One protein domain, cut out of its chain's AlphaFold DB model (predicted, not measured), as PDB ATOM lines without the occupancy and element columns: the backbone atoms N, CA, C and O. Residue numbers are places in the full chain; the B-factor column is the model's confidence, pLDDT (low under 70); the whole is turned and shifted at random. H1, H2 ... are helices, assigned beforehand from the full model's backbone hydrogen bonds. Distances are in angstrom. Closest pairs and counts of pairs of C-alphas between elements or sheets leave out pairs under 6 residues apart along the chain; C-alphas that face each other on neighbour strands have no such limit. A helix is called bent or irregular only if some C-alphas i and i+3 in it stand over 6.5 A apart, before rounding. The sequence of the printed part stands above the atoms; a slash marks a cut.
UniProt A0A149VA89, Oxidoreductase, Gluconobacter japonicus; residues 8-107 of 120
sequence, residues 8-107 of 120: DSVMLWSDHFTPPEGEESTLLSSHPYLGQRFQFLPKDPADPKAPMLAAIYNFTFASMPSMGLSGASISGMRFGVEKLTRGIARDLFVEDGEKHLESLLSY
ATOM      1  N   ASP A   8      37.207  29.680 -26.223       96.44
ATOM      2  CA  ASP A   8      36.834  30.988 -25.676       96.44
ATOM      3  C   ASP A   8      36.095  31.876 -26.680       96.44
ATOM      4  O   ASP A   8      35.346  32.759 -26.262       96.44
ATOM      5  N   SER A   9      36.253  31.616 -27.980       97.88
ATOM      6  CA  SER A   9      35.552  32.311 -29.060       97.88
ATOM      7  C   SER A   9      34.156  31.734 -29.336       97.88
ATOM      8  O   SER A   9      33.366  32.389 -30.010       97.88
ATOM      9  N   VAL A  10      33.818  30.534 -28.844       98.06
ATOM     10  CA  VAL A  10      32.520  29.875 -29.101       98.06
ATOM     11  C   VAL A  10      31.442  30.408 -28.165       98.06
ATOM     12  O   VAL A  10      31.596  30.344 -26.950       98.06
ATOM     13  N   MET A  11      30.324  30.874 -28.716       98.44
ATOM     14  CA  MET A  11      29.150  31.290 -27.949       98.44
ATOM     15  C   MET A  11      28.611  30.134 -27.109       98.44
ATOM     16  O   MET A  11      28.322  29.055 -27.630       98.44
ATOM     17  N   LEU A  12      28.453  30.368 -25.809       98.12
ATOM     18  CA  LEU A  12      27.834  29.440 -24.871       98.12
ATOM     19  C   LEU A  12      26.398  29.864 -24.562       98.12
ATOM     20  O   LEU A  12      25.991  30.999 -24.809       98.12
ATOM     21  N   TRP A  13      25.616  28.960 -23.976       97.94
ATOM     22  CA  TRP A  13      24.270  29.289 -23.504       97.94
ATOM     23  C   TRP A  13      24.272  30.402 -22.450       97.94
ATOM     24  O   TRP A  13      23.350  31.215 -22.454       97.94
ATOM     25  N   SER A  14      25.318  30.501 -21.617       97.25
ATOM     26  CA  SER A  14      25.511  31.629 -20.689       97.25
ATOM     27  C   SER A  14      25.580  32.992 -21.374       97.25
ATOM     28  O   SER A  14      25.228  33.994 -20.763       97.25
ATOM     29  N   ASP A  15      26.046  33.034 -22.624       97.25
ATOM     30  CA  ASP A  15      26.211  34.275 -23.382       97.25
ATOM     31  C   ASP A  15      24.902  34.689 -24.080       97.25
ATOM     32  O   ASP A  15      24.732  35.852 -24.439       97.25
ATOM     33  N   HIS A  16      23.978  33.743 -24.288       95.88
ATOM     34  CA  HIS A  16      22.747  33.957 -25.056       95.88
ATOM     35  C   HIS A  16      21.476  34.019 -24.199       95.88
ATOM     36  O   HIS A  16      20.497  34.654 -24.592       95.88
ATOM     37  N   PHE A  17      21.461  33.350 -23.045       96.00
ATOM     38  CA  PHE A  17      20.278  33.218 -22.203       96.00
ATOM     39  C   PHE A  17      20.603  33.484 -20.734       96.00
ATOM     40  O   PHE A  17      21.471  32.843 -20.143       96.00
ATOM     41  N   THR A  18      19.853  34.402 -20.125       96.81
ATOM     42  CA  THR A  18      19.871  34.628 -18.678       96.81
ATOM     43  C   THR A  18      18.704  33.868 -18.046       96.81
ATOM     44  O   THR A  18      17.554  34.208 -18.338       96.81
ATOM     45  N   PRO A  19      18.963  32.840 -17.217       96.12
ATOM     46  CA  PRO A  19      17.899  32.101 -16.549       96.12
ATOM     47  C   PRO A  19      17.188  32.972 -15.499       96.12
ATOM     48  O   PRO A  19      17.806  33.883 -14.940       96.12
ATOM     49  N   PRO A  20      15.904  32.700 -15.209       96.88
ATOM     50  CA  PRO A  20      15.235  33.240 -14.032       96.88
ATOM     51  C   PRO A  20      15.965  32.869 -12.735       96.88
ATOM     52  O   PRO A  20      16.656  31.851 -12.666       96.88
ATOM     53  N   GLU A  21      15.766  33.681 -11.697       97.00
ATOM     54  CA  GLU A  21      16.335  33.438 -10.369       97.00
ATOM     55  C   GLU A  21      15.912  32.059  -9.831       97.00
ATOM     56  O   GLU A  21      14.722  31.740  -9.776       97.00
ATOM     57  N   GLY A  22      16.891  31.245  -9.427       97.44
ATOM     58  CA  GLY A  22      16.681  29.890  -8.911       97.44
ATOM     59  C   GLY A  22      16.635  28.790  -9.980       97.44
ATOM     60  O   GLY A  22      16.551  27.613  -9.624       97.44
ATOM     61  N   GLU A  23      16.705  29.143 -11.267       96.81
ATOM     62  CA  GLU A  23      16.782  28.205 -12.397       96.81
ATOM     63  C   GLU A  23      18.189  28.143 -13.029       96.81
ATOM     64  O   GLU A  23      18.381  27.605 -14.124       96.81
ATOM     65  N   GLU A  24      19.208  28.679 -12.354       97.56
ATOM     66  CA  GLU A  24      20.587  28.644 -12.828       97.56
ATOM     67  C   GLU A  24      21.122  27.205 -12.910       97.56
ATOM     68  O   GLU A  24      20.980  26.388 -11.999       97.56
ATOM     69  N   SER A  25      21.816  26.888 -14.003       97.12
ATOM     70  CA  SER A  25      22.453  25.583 -14.190       97.12
ATOM     71  C   SER A  25      23.818  25.737 -14.844       97.12
ATOM     72  O   SER A  25      23.924  26.072 -16.025       97.12
ATOM     73  N   THR A  26      24.883  25.440 -14.094       95.75
ATOM     74  CA  THR A  26      26.265  25.423 -14.609       95.75
ATOM     75  C   THR A  26      26.426  24.436 -15.765       95.75
ATOM     76  O   THR A  26      27.156  24.691 -16.722       95.75
ATOM     77  N   LEU A  27      25.714  23.306 -15.709       94.56
ATOM     78  CA  LEU A  27      25.758  22.319 -16.778       94.56
ATOM     79  C   LEU A  27      25.169  22.893 -18.069       94.56
ATOM     80  O   LEU A  27      25.853  22.893 -19.082       94.56
ATOM     81  N   LEU A  28      23.938  23.412 -18.046       94.75
ATOM     82  CA  LEU A  28      23.291  23.920 -19.264       94.75
ATOM     83  C   LEU A  28      23.991  25.164 -19.815       94.75
ATOM     84  O   LEU A  28      24.191  25.267 -21.021       94.75
ATOM     85  N   SER A  29      24.419  26.067 -18.935       97.12
ATOM     86  CA  SER A  29      25.082  27.318 -19.321       97.12
ATOM     87  C   SER A  29      26.451  27.113 -19.979       97.12
ATOM     88  O   SER A  29      26.832  27.916 -20.824       97.12
ATOM     89  N   SER A  30      27.160  26.025 -19.658       95.94
ATOM     90  CA  SER A  30      28.472  25.702 -20.244       95.94
ATOM     91  C   SER A  30      28.406  25.019 -21.616       95.94
ATOM     92  O   SER A  30      29.445  24.794 -22.238       95.94
ATOM     93  N   HIS A  31      27.211  24.683 -22.116       96.62
ATOM     94  CA  HIS A  31      27.060  24.096 -23.447       96.62
ATOM     95  C   HIS A  31      27.147  25.164 -24.548       96.62
ATOM     96  O   HIS A  31      26.679  26.287 -24.351       96.62
ATOM     97  N   PRO A  32      27.678  24.820 -25.735       97.12
ATOM     98  CA  PRO A  32      27.725  25.736 -26.863       97.12
ATOM     99  C   PRO A  32      26.316  26.069 -27.367       97.12
ATOM    100  O   PRO A  32      25.470  25.187 -27.577       97.12
ATOM    101  N   TYR A  33      26.086  27.351 -27.620       97.81
ATOM    102  CA  TYR A  33      24.914  27.828 -28.332       97.81
ATOM    103  C   TYR A  33      25.150  27.650 -29.835       97.81
ATOM    104  O   TYR A  33      26.058  28.246 -30.415       97.81
ATOM    105  N   LEU A  34      24.381  26.758 -30.466       97.25
ATOM    106  CA  LEU A  34      24.646  26.324 -31.840       97.25
ATOM    107  C   LEU A  34      23.712  26.990 -32.842       97.25
ATOM    108  O   LEU A  34      22.519  27.169 -32.598       97.25
ATOM    109  N   GLY A  35      24.251  27.259 -34.028       96.25
ATOM    110  CA  GLY A  35      23.460  27.682 -35.173       96.25
ATOM    111  C   GLY A  35      22.619  26.540 -35.734       96.25
ATOM    112  O   GLY A  35      22.844  25.367 -35.447       96.25
ATOM    113  N   GLN A  36      21.658  26.872 -36.600       94.25
ATOM    114  CA  GLN A  36      20.634  25.938 -37.092       94.25
ATOM    115  C   GLN A  36      21.157  24.647 -37.737       94.25
ATOM    116  O   GLN A  36      20.366  23.731 -37.921       94.25
ATOM    117  N   ARG A  37      22.435  24.558 -38.109       94.56
ATOM    118  CA  ARG A  37      23.041  23.415 -38.800       94.56
ATOM    119  C   ARG A  37      24.072  22.689 -37.934       94.56
ATOM    120  O   ARG A  37      24.845  21.925 -38.483       94.56
ATOM    121  N   PHE A  38      24.047  22.879 -36.609       96.38
ATOM    122  CA  PHE A  38      25.022  22.368 -35.627       96.38
ATOM    123  C   PHE A  38      26.373  23.095 -35.610       96.38
ATOM    124  O   PHE A  38      27.260  22.696 -34.858       96.38
ATOM    125  N   GLN A  39      26.548  24.157 -36.392       97.06
ATOM    126  CA  GLN A  39      27.797  24.911 -36.413       97.06
ATOM    127  C   GLN A  39      27.992  25.742 -35.140       97.06
ATOM    128  O   GLN A  39      27.013  26.247 -34.571       97.06
ATOM    129  N   PHE A  40      29.246  25.915 -34.721       97.81
ATOM    130  CA  PHE A  40      29.570  26.879 -33.677       97.81
ATOM    131  C   PHE A  40      29.254  28.304 -34.137       97.81
ATOM    132  O   PHE A  40      29.404  28.659 -35.306       97.81
ATOM    133  N   LEU A  41      28.800  29.121 -33.190       98.12
ATOM    134  CA  LEU A  41      28.619  30.555 -33.377       98.12
ATOM    135  C   LEU A  41      29.712  31.287 -32.600       98.12
ATOM    136  O   LEU A  41      30.051  30.850 -31.497       98.12
ATOM    137  N   PRO A  42      30.284  32.371 -33.138       98.12
ATOM    138  CA  PRO A  42      31.250  33.162 -32.395       98.12
ATOM    139  C   PRO A  42      30.541  33.982 -31.305       98.12
ATOM    140  O   PRO A  42      29.438  34.478 -31.534       98.12
ATOM    141  N   LYS A  43      31.171  34.168 -30.137       97.19
ATOM    142  CA  LYS A  43      30.695  35.116 -29.105       97.19
ATOM    143  C   LYS A  43      30.618  36.538 -29.651       97.19
ATOM    144  O   LYS A  43      29.642  37.241 -29.409       97.19
ATOM    145  N   ASP A  44      31.644  36.929 -30.404       96.75
ATOM    146  CA  ASP A  44      31.726  38.198 -31.118       96.75
ATOM    147  C   ASP A  44      31.721  37.934 -32.634       96.75
ATOM    148  O   ASP A  44      32.656  37.310 -33.141       96.75
ATOM    149  N   PRO A  45      30.712  38.407 -33.388       94.69
ATOM    150  CA  PRO A  45      30.686  38.288 -34.845       94.69
ATOM    151  C   PRO A  45      31.920  38.858 -35.562       94.69
ATOM    152  O   PRO A  45      32.186  38.456 -36.694       94.69
ATOM    153  N   ALA A  46      32.658  39.783 -34.938       97.31
ATOM    154  CA  ALA A  46      33.883  40.362 -35.483       97.31
ATOM    155  C   ALA A  46      35.153  39.531 -35.197       97.31
ATOM    156  O   ALA A  46      36.232  39.909 -35.661       97.31
ATOM    157  N   ASP A  47      35.061  38.415 -34.459       97.38
ATOM    158  CA  ASP A  47      36.212  37.550 -34.175       97.38
ATOM    159  C   ASP A  47      36.823  37.024 -35.492       97.38
ATOM    160  O   ASP A  47      36.116  36.403 -36.293       97.38
ATOM    161  N   PRO A  48      38.138  37.190 -35.729       97.19
ATOM    162  CA  PRO A  48      38.820  36.630 -36.897       97.19
ATOM    163  C   PRO A  48      38.640  35.114 -37.082       97.19
ATOM    164  O   PRO A  48      38.793  34.611 -38.193       97.19
ATOM    165  N   LYS A  49      38.317  34.370 -36.015       97.44
ATOM    166  CA  LYS A  49      38.027  32.930 -36.072       97.44
ATOM    167  C   LYS A  49      36.593  32.615 -36.497       97.44
ATOM    168  O   LYS A  49      36.303  31.445 -36.734       97.44
ATOM    169  N   ALA A  50      35.702  33.600 -36.614       97.25
ATOM    170  CA  ALA A  50      34.298  33.385 -36.962       97.25
ATOM    171  C   ALA A  50      34.093  32.522 -38.227       97.25
ATOM    172  O   ALA A  50      33.266  31.607 -38.163       97.25
ATOM    173  N   PRO A  51      34.856  32.695 -39.332       95.94
ATOM    174  CA  PRO A  51      34.735  31.819 -40.500       95.94
ATOM    175  C   PRO A  51      35.086  30.358 -40.191       95.94
ATOM    176  O   PRO A  51      34.351  29.449 -40.567       95.94
ATOM    177  N   MET A  52      36.168  30.125 -39.443       96.38
ATOM    178  CA  MET A  52      36.578  28.781 -39.028       96.38
ATOM    179  C   MET A  52      35.537  28.143 -38.099       96.38
ATOM    180  O   MET A  52      35.196  26.978 -38.272       96.38
ATOM    181  N   LEU A  53      35.002  28.897 -37.133       97.56
ATOM    182  CA  LEU A  53      33.967  28.406 -36.218       97.56
ATOM    183  C   LEU A  53      32.697  27.983 -36.963       97.56
ATOM    184  O   LEU A  53      32.127  26.939 -36.648       97.56
ATOM    185  N   ALA A  54      32.294  28.739 -37.988       96.56
ATOM    186  CA  ALA A  54      31.146  28.403 -38.827       96.56
ATOM    187  C   ALA A  54      31.339  27.104 -39.637       96.56
ATOM    188  O   ALA A  54      30.345  26.498 -40.036       96.56
ATOM    189  N   ALA A  55      32.588  26.666 -39.841       96.25
ATOM    190  CA  ALA A  55      32.947  25.419 -40.518       96.25
ATOM    191  C   ALA A  55      33.101  24.213 -39.565       96.25
ATOM    192  O   ALA A  55      33.336  23.090 -40.017       96.25
ATOM    193  N   ILE A  56      32.963  24.410 -38.248       96.12
ATOM    194  CA  ILE A  56      33.021  23.332 -37.256       96.12
ATOM    195  C   ILE A  56      31.606  23.018 -36.771       96.12
ATOM    196  O   ILE A  56      30.934  23.851 -36.161       96.12
ATOM    197  N   TYR A  57      31.173  21.778 -36.997       96.00
ATOM    198  CA  TYR A  57      29.835  21.303 -36.656       96.00
ATOM    199  C   TYR A  57      29.880  20.373 -35.442       96.00
ATOM    200  O   TYR A  57      30.468  19.292 -35.486       96.00
ATOM    201  N   ASN A  58      29.235  20.775 -34.350       94.56
ATOM    202  CA  ASN A  58      29.199  20.008 -33.114       94.56
ATOM    203  C   ASN A  58      28.010  19.041 -33.093       94.56
ATOM    204  O   ASN A  58      26.904  19.398 -32.683       94.56
ATOM    205  N   PHE A  59      28.256  17.797 -33.493       93.62
ATOM    206  CA  PHE A  59      27.290  16.700 -33.417       93.62
ATOM    207  C   PHE A  59      27.655  15.735 -32.280       93.62
ATOM    208  O   PHE A  59      28.028  14.585 -32.497       93.62
ATOM    209  N   THR A  60      27.625  16.251 -31.050       91.94
ATOM    210  CA  THR A  60      27.958  15.519 -29.818       91.94
ATOM    211  C   THR A  60      26.878  15.738 -28.756       91.94
ATOM    212  O   THR A  60      25.947  16.516 -28.961       91.94
ATOM    213  N   PHE A  61      27.028  15.139 -27.568       91.94
ATOM    214  CA  PHE A  61      26.146  15.425 -26.427       91.94
ATOM    215  C   PHE A  61      26.037  16.926 -26.116       91.94
ATOM    216  O   PHE A  61      24.966  17.405 -25.756       91.94
ATOM    217  N   ALA A  62      27.104  17.697 -26.342       92.88
ATOM    218  CA  ALA A  62      27.103  19.130 -26.082       92.88
ATOM    219  C   ALA A  62      26.138  19.925 -26.993       92.88
ATOM    220  O   ALA A  62      25.848  21.085 -26.715       92.88
ATOM    221  N   SER A  63      25.599  19.327 -28.064       93.94
ATOM    222  CA  SER A  63      24.573  19.968 -28.895       93.94
ATOM    223  C   SER A  63      23.182  19.950 -28.262       93.94
ATOM    224  O   SER A  63      22.286  20.624 -28.767       93.94
ATOM    225  N   MET A  64      22.977  19.153 -27.208       93.31
ATOM    226  CA  MET A  64      21.667  18.846 -26.628       93.31
ATOM    227  C   MET A  64      20.808  20.081 -26.333       93.31
ATOM    228  O   MET A  64      19.665  20.102 -26.792       93.31
ATOM    229  N   PRO A  65      21.305  21.126 -25.643       94.62
ATOM    230  CA  PRO A  65      20.467  22.284 -25.330       94.62
ATOM    231  C   PRO A  65      19.996  23.043 -26.578       94.62
ATOM    232  O   PRO A  65      18.867  23.517 -26.626       94.62
ATOM    233  N   SER A  66      20.825  23.089 -27.625       95.38
ATOM    234  CA  SER A  66      20.527  23.803 -28.875       95.38
ATOM    235  C   SER A  66      19.725  22.963 -29.883       95.38
ATOM    236  O   SER A  66      19.009  23.510 -30.718       95.38
ATOM    237  N   MET A  67      19.865  21.633 -29.853       93.69
ATOM    238  CA  MET A  67      19.419  20.734 -30.934       93.69
ATOM    239  C   MET A  67      18.550  19.560 -30.465       93.69
ATOM    240  O   MET A  67      18.123  18.735 -31.283       93.69
ATOM    241  N   GLY A  68      18.295  19.445 -29.163       91.19
ATOM    242  CA  GLY A  68      17.654  18.281 -28.558       91.19
ATOM    243  C   GLY A  68      18.466  16.995 -28.755       91.19
ATOM    244  O   GLY A  68      19.663  17.025 -29.037       91.19
ATOM    245  N   LEU A  69      17.785  15.846 -28.675       86.50
ATOM    246  CA  LEU A  69      18.377  14.493 -28.739       86.50
ATOM    247  C   LEU A  69      19.039  14.122 -30.077       86.50
ATOM    248  O   LEU A  69      19.563  13.017 -30.218       86.50
ATOM    249  N   SER A  70      19.022  15.018 -31.061       80.50
ATOM    250  CA  SER A  70      19.476  14.754 -32.426       80.50
ATOM    251  C   SER A  70      20.975  14.439 -32.528       80.50
ATOM    252  O   SER A  70      21.329  13.552 -33.298       80.50
ATOM    253  N   GLY A  71      21.830  15.096 -31.730       72.00
ATOM    254  CA  GLY A  71      23.290  14.892 -31.717       72.00
ATOM    255  C   GLY A  71      23.809  13.905 -30.662       72.00
ATOM    256  O   GLY A  71      25.017  13.718 -30.542       72.00
ATOM    257  N   ALA A  72      22.920  13.290 -29.875       78.62
ATOM    258  CA  ALA A  72      23.302  12.586 -28.645       78.62
ATOM    259  C   ALA A  72      22.577  11.251 -28.397       78.62
ATOM    260  O   ALA A  72      22.802  10.611 -27.371       78.62
ATOM    261  N   SER A  73      21.688  10.829 -29.299       86.25
ATOM    262  CA  SER A  73      20.922   9.585 -29.170       86.25
ATOM    263  C   SER A  73      20.882   8.819 -30.485       86.25
ATOM    264  O   SER A  73      20.570   9.400 -31.522       86.25
ATOM    265  N   ILE A  74      21.078   7.497 -30.434       86.88
ATOM    266  CA  ILE A  74      20.979   6.597 -31.598       86.88
ATOM    267  C   ILE A  74      19.620   6.742 -32.300       86.88
ATOM    268  O   ILE A  74      19.553   6.779 -33.526       86.88
ATOM    269  N   SER A  75      18.526   6.882 -31.542       88.38
ATOM    270  CA  SER A  75      17.193   7.089 -32.122       88.38
ATOM    271  C   SER A  75      17.026   8.482 -32.741       88.38
ATOM    272  O   SER A  75      16.318   8.634 -33.737       88.38
ATOM    273  N   GLY A  76      17.704   9.490 -32.186       84.31
ATOM    274  CA  GLY A  76      17.700  10.871 -32.677       84.31
ATOM    275  C   GLY A  76      18.574  11.084 -33.917       84.31
ATOM    276  O   GLY A  76      18.263  11.948 -34.741       84.31
ATOM    277  N   MET A  77      19.613  10.260 -34.099       87.88
ATOM    278  CA  MET A  77      20.556  10.358 -35.220       87.88
ATOM    279  C   MET A  77      19.863  10.314 -36.580       87.88
ATOM    280  O   MET A  77      20.268  11.044 -37.480       87.88
ATOM    281  N   ARG A  78      18.789   9.522 -36.725       86.62
ATOM    282  CA  ARG A  78      18.012   9.448 -37.974       86.62
ATOM    283  C   ARG A  78      17.597  10.830 -38.485       86.62
ATOM    284  O   ARG A  78      17.603  11.051 -39.689       86.62
ATOM    285  N   PHE A  79      17.250  11.747 -37.584       87.75
ATOM    286  CA  PHE A  79      16.811  13.100 -37.930       87.75
ATOM    287  C   PHE A  79      17.969  14.106 -37.905       87.75
ATOM    288  O   PHE A  79      18.029  15.012 -38.735       87.75
ATOM    289  N   GLY A  80      18.902  13.944 -36.961       91.81
ATOM    290  CA  GLY A  80      20.049  14.838 -36.812       91.81
ATOM    291  C   GLY A  80      21.026  14.772 -37.984       91.81
ATOM    292  O   GLY A  80      21.466  15.814 -38.465       91.81
ATOM    293  N   VAL A  81      21.317  13.566 -38.481       93.50
ATOM    294  CA  VAL A  81      22.294  13.351 -39.559       93.50
ATOM    295  C   VAL A  81      21.829  13.986 -40.863       93.50
ATOM    296  O   VAL A  81      22.617  14.668 -41.504       93.50
ATOM    297  N   GLU A  82      20.557  13.828 -41.244       92.50
ATOM    298  CA  GLU A  82      20.031  14.455 -42.464       92.50
ATOM    299  C   GLU A  82      20.124  15.986 -42.395       92.50
ATOM    300  O   GLU A  82      20.529  16.640 -43.355       92.50
ATOM    301  N   LYS A  83      19.790  16.570 -41.241       92.81
ATOM    302  CA  LYS A  83      19.888  18.015 -41.027       92.81
ATOM    303  C   LYS A  83      21.338  18.507 -41.105       92.81
ATOM    304  O   LYS A  83      21.597  19.525 -41.746       92.81
ATOM    305  N   LEU A  84      22.266  17.781 -40.480       95.31
ATOM    306  CA  LEU A  84      23.694  18.085 -40.502       95.31
ATOM    307  C   LEU A  84      24.259  18.019 -41.926       95.31
ATOM    308  O   LEU A  84      24.857  18.985 -42.392       95.31
ATOM    309  N   THR A  85      24.041  16.912 -42.641       96.25
ATOM    310  CA  THR A  85      24.610  16.705 -43.982       96.25
ATOM    311  C   THR A  85      24.051  17.690 -44.998       96.25
ATOM    312  O   THR A  85      24.819  18.257 -45.774       96.25
ATOM    313  N   ARG A  86      22.741  17.977 -44.956       96.25
ATOM    314  CA  ARG A  86      22.138  19.048 -45.767       96.25
ATOM    315  C   ARG A  86      22.754  20.404 -45.451       96.25
ATOM    316  O   ARG A  86      22.966  21.203 -46.358       96.25
ATOM    317  N   GLY A  87      23.031  20.663 -44.175       95.94
ATOM    318  CA  GLY A  87      23.636  21.908 -43.741       95.94
ATOM    319  C   GLY A  87      25.054  22.106 -44.272       95.94
ATOM    320  O   GLY A  87      25.334  23.154 -44.844       95.94
ATOM    321  N   ILE A  88      25.897  21.079 -44.146       97.12
ATOM    322  CA  ILE A  88      27.271  21.069 -44.667       97.12
ATOM    323  C   ILE A  88      27.269  21.212 -46.192       97.12
ATOM    324  O   ILE A  88      27.964  22.066 -46.730       97.12
ATOM    325  N   ALA A  89      26.457  20.417 -46.897       97.56
ATOM    326  CA  ALA A  89      26.389  20.461 -48.357       97.56
ATOM    327  C   ALA A  89      25.969  21.846 -48.870       97.56
ATOM    328  O   ALA A  89      26.539  22.352 -49.832       97.56
ATOM    329  N   ARG A  90      24.994  22.477 -48.204       96.19
ATOM    330  CA  ARG A  90      24.572  23.845 -48.512       96.19
ATOM    331  C   ARG A  90      25.704  24.848 -48.297       96.19
ATOM    332  O   ARG A  90      25.864  25.737 -49.120       96.19
ATOM    333  N   ASP A  91      26.434  24.735 -47.191       95.44
ATOM    334  CA  ASP A  91      27.505  25.679 -46.862       95.44
ATOM    335  C   ASP A  91      28.653  25.582 -47.874       95.44
ATOM    336  O   ASP A  91      29.037  26.607 -48.426       95.44
ATOM    337  N   LEU A  92      29.084  24.363 -48.219       96.25
ATOM    338  CA  LEU A  92      30.087  24.128 -49.265       96.25
ATOM    339  C   LEU A  92      29.626  24.636 -50.639       96.25
ATOM    340  O   LEU A  92      30.386  25.292 -51.340       96.25
ATOM    341  N   PHE A  93      28.368  24.380 -51.016       96.88
ATOM    342  CA  PHE A  93      27.819  24.852 -52.291       96.88
ATOM    343  C   PHE A  93      27.780  26.383 -52.386       96.88
ATOM    344  O   PHE A  93      28.020  26.948 -53.448       96.88
ATOM    345  N   VAL A  94      27.452  27.065 -51.284       95.50
ATOM    346  CA  VAL A  94      27.438  28.533 -51.242       95.50
ATOM    347  C   VAL A  94      28.860  29.092 -51.263       95.50
ATOM    348  O   VAL A  94      29.099  30.067 -51.970       95.50
ATOM    349  N   GLU A  95      29.793  28.481 -50.528       95.44
ATOM    350  CA  GLU A  95      31.211  28.863 -50.522       95.44
ATOM    351  C   GLU A  95      31.835  28.754 -51.922       95.44
ATOM    352  O   GLU A  95      32.505  29.678 -52.377       95.44
ATOM    353  N   ASP A  96      31.529  27.678 -52.650       97.44
ATOM    354  CA  ASP A  96      31.997  27.448 -54.022       97.44
ATOM    355  C   ASP A  96      31.082  28.065 -55.100       97.44
ATOM    356  O   ASP A  96      31.232  27.781 -56.292       97.44
ATOM    357  N   GLY A  97      30.149  28.941 -54.715       97.88
ATOM    358  CA  GLY A  97      29.130  29.489 -55.611       97.88
ATOM    359  C   GLY A  97      29.696  30.173 -56.862       97.88
ATOM    360  O   GLY A  97      29.158  29.991 -57.953       97.88
ATOM    361  N   GLU A  98      30.809  30.900 -56.735       98.25
ATOM    362  CA  GLU A  98      31.485  31.535 -57.879       98.25
ATOM    363  C   GLU A  98      32.034  30.500 -58.869       98.25
ATOM    364  O   GLU A  98      31.828  30.637 -60.074       98.25
ATOM    365  N   LYS A  99      32.644  29.415 -58.372       98.06
ATOM    366  CA  LYS A  99      33.161  28.318 -59.209       98.06
ATOM    367  C   LYS A  99      32.027  27.598 -59.932       98.06
ATOM    368  O   LYS A  99      32.154  27.239 -61.101       98.06
ATOM    369  N   HIS A 100      30.908  27.376 -59.243       97.88
ATOM    370  CA  HIS A 100      29.720  26.776 -59.847       97.88
ATOM    371  C   HIS A 100      29.131  27.669 -60.941       97.88
ATOM    372  O   HIS A 100      28.788  27.170 -62.011       97.88
ATOM    373  N   LEU A 101      29.057  28.981 -60.708       98.00
ATOM    374  CA  LEU A 101      28.592  29.938 -61.708       98.00
ATOM    375  C   LEU A 101      29.526  29.992 -62.926       98.00
ATOM    376  O   LEU A 101      29.046  29.946 -64.054       98.00
ATOM    377  N   GLU A 102      30.839  30.050 -62.718       98.25
ATOM    378  CA  GLU A 102      31.827  30.043 -63.801       98.25
ATOM    379  C   GLU A 102      31.740  28.763 -64.641       98.25
ATOM    380  O   GLU A 102      31.723  28.826 -65.870       98.25
ATOM    381  N   SER A 103      31.607  27.603 -63.993       97.00
ATOM    382  CA  SER A 103      31.392  26.317 -64.666       97.00
ATOM    383  C   SER A 103      30.143  26.336 -65.555       97.00
ATOM    384  O   SER A 103      30.191  25.906 -66.704       97.00
ATOM    385  N   LEU A 104      29.037  26.908 -65.065       96.69
ATOM    386  CA  LEU A 104      27.801  27.043 -65.842       96.69
ATOM    387  C   LEU A 104      27.945  28.014 -67.020       96.69
ATOM    388  O   LEU A 104      27.436  27.739 -68.101       96.69
ATOM    389  N   LEU A 105      28.618  29.148 -66.824       97.50
ATOM    390  CA  LEU A 105      28.792  30.164 -67.868       97.50
ATOM    391  C   LEU A 105      29.793  29.744 -68.950       97.50
ATOM    392  O   LEU A 105      29.676  30.185 -70.089       97.50
ATOM    393  N   SER A 106      30.776  28.917 -68.595       97.12
ATOM    394  CA  SER A 106      31.788  28.385 -69.518       97.12
ATOM    395  C   SER A 106      31.359  27.094 -70.223       97.12
ATOM    396  O   SER A 106      32.109  26.575 -71.050       97.12
ATOM    397  N   TYR A 107      30.176  26.565 -69.906       94.25
ATOM    398  CA  TYR A 107      29.677  25.324 -70.484       94.25
ATOM    399  C   TYR A 107      29.368  25.485 -71.981       94.25
ATOM    400  O   TYR A 107      28.412  26.161 -72.355       94.25
TER     401      TYR A 107
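What this domain is: This is residues 8 to 107 of the 120 residues of the protein "Oxidoreductase" of Gluconobacter japonicus (UniProt A0A149VA89). What does this domain look like? It is a flat slab made largely of loops, with the three short helices H1, H2 and H3 and the irregular H4 set into it, and the long helix H5 slanting along one side. Residues 93 to 107, with the last part of H5 and then H6, stick out from it as an arm. What is it made of, and how large is it? The printed part has 100 residues with six named helices, H1 to H6 in that order, and no named strand, which is the class all helix. It is loose, with a radius of gyration of the C-alphas of 16.6 A, and spans 63 by 37 by 18 A.

How they stand to each other: How do the first helices meet? H1, residues 13 to 16, and H2, residues 26 to 29, only just touch, with 3 pairs of C-alphas within 8 A; the closest are those of Ser 14 and Ser 29, 4.5 A apart. H2 is close but not clearly touching H4, residues 61 to 71, with the closest C-alphas, Leu 28 and Pro 65, 6.9 A apart. H3, residues 50 to 54, touches no helix. What does the long helix touch? H5, residues 74 to 95, touches H4 with residues 76 to 81 alone; the closest C-alphas are those of Ser 70 and Gly 76, 4.3 A apart. Their lines are only just about perpendicular, at 71 degrees. H5 and H6, residues 97 to 105, meet only through their link. How are the helix backbones formed? In H3 and H6 every O i to N i+4 pair is within hydrogen-bond range, against 15 of 18 in H5 and 2 of 7 in H4, where 3 of 8 O i to N i+3 pairs are; H1 and H2 are too short for an i+4 pair.

Where its parts are: Where does the first helix begin? H1 begins at C-alpha 13, (24.270, 29.289, -23.504). Which helices are longest, and are they straight? H5 runs 31.0 A from C-alpha 74 at (20.979, 6.597, -31.598) and has a kink of 32 degrees near residue 81. H4 measures 6.0 A and is irregular, with C-alphas 66 and 69 9.6 A apart. Where does the last helix end? H6, 12.3 A long, ends at C-alpha 105, (28.792, 30.164, -67.868).

The domain as a whole: How far does it reach? The two C-alphas farthest apart, those of Gly 22 and Tyr 107, are 63.1 A apart; without the free-standing residues 93 to 107 the body spans 40 by 36 by 15 A. Are there cuts or long links? The printed part has no cut; the link from H2 to H3, residues 30 to 49, is long. How sure is the model? The mean pLDDT of the printed part is 94.8, and no printed residue is under 70.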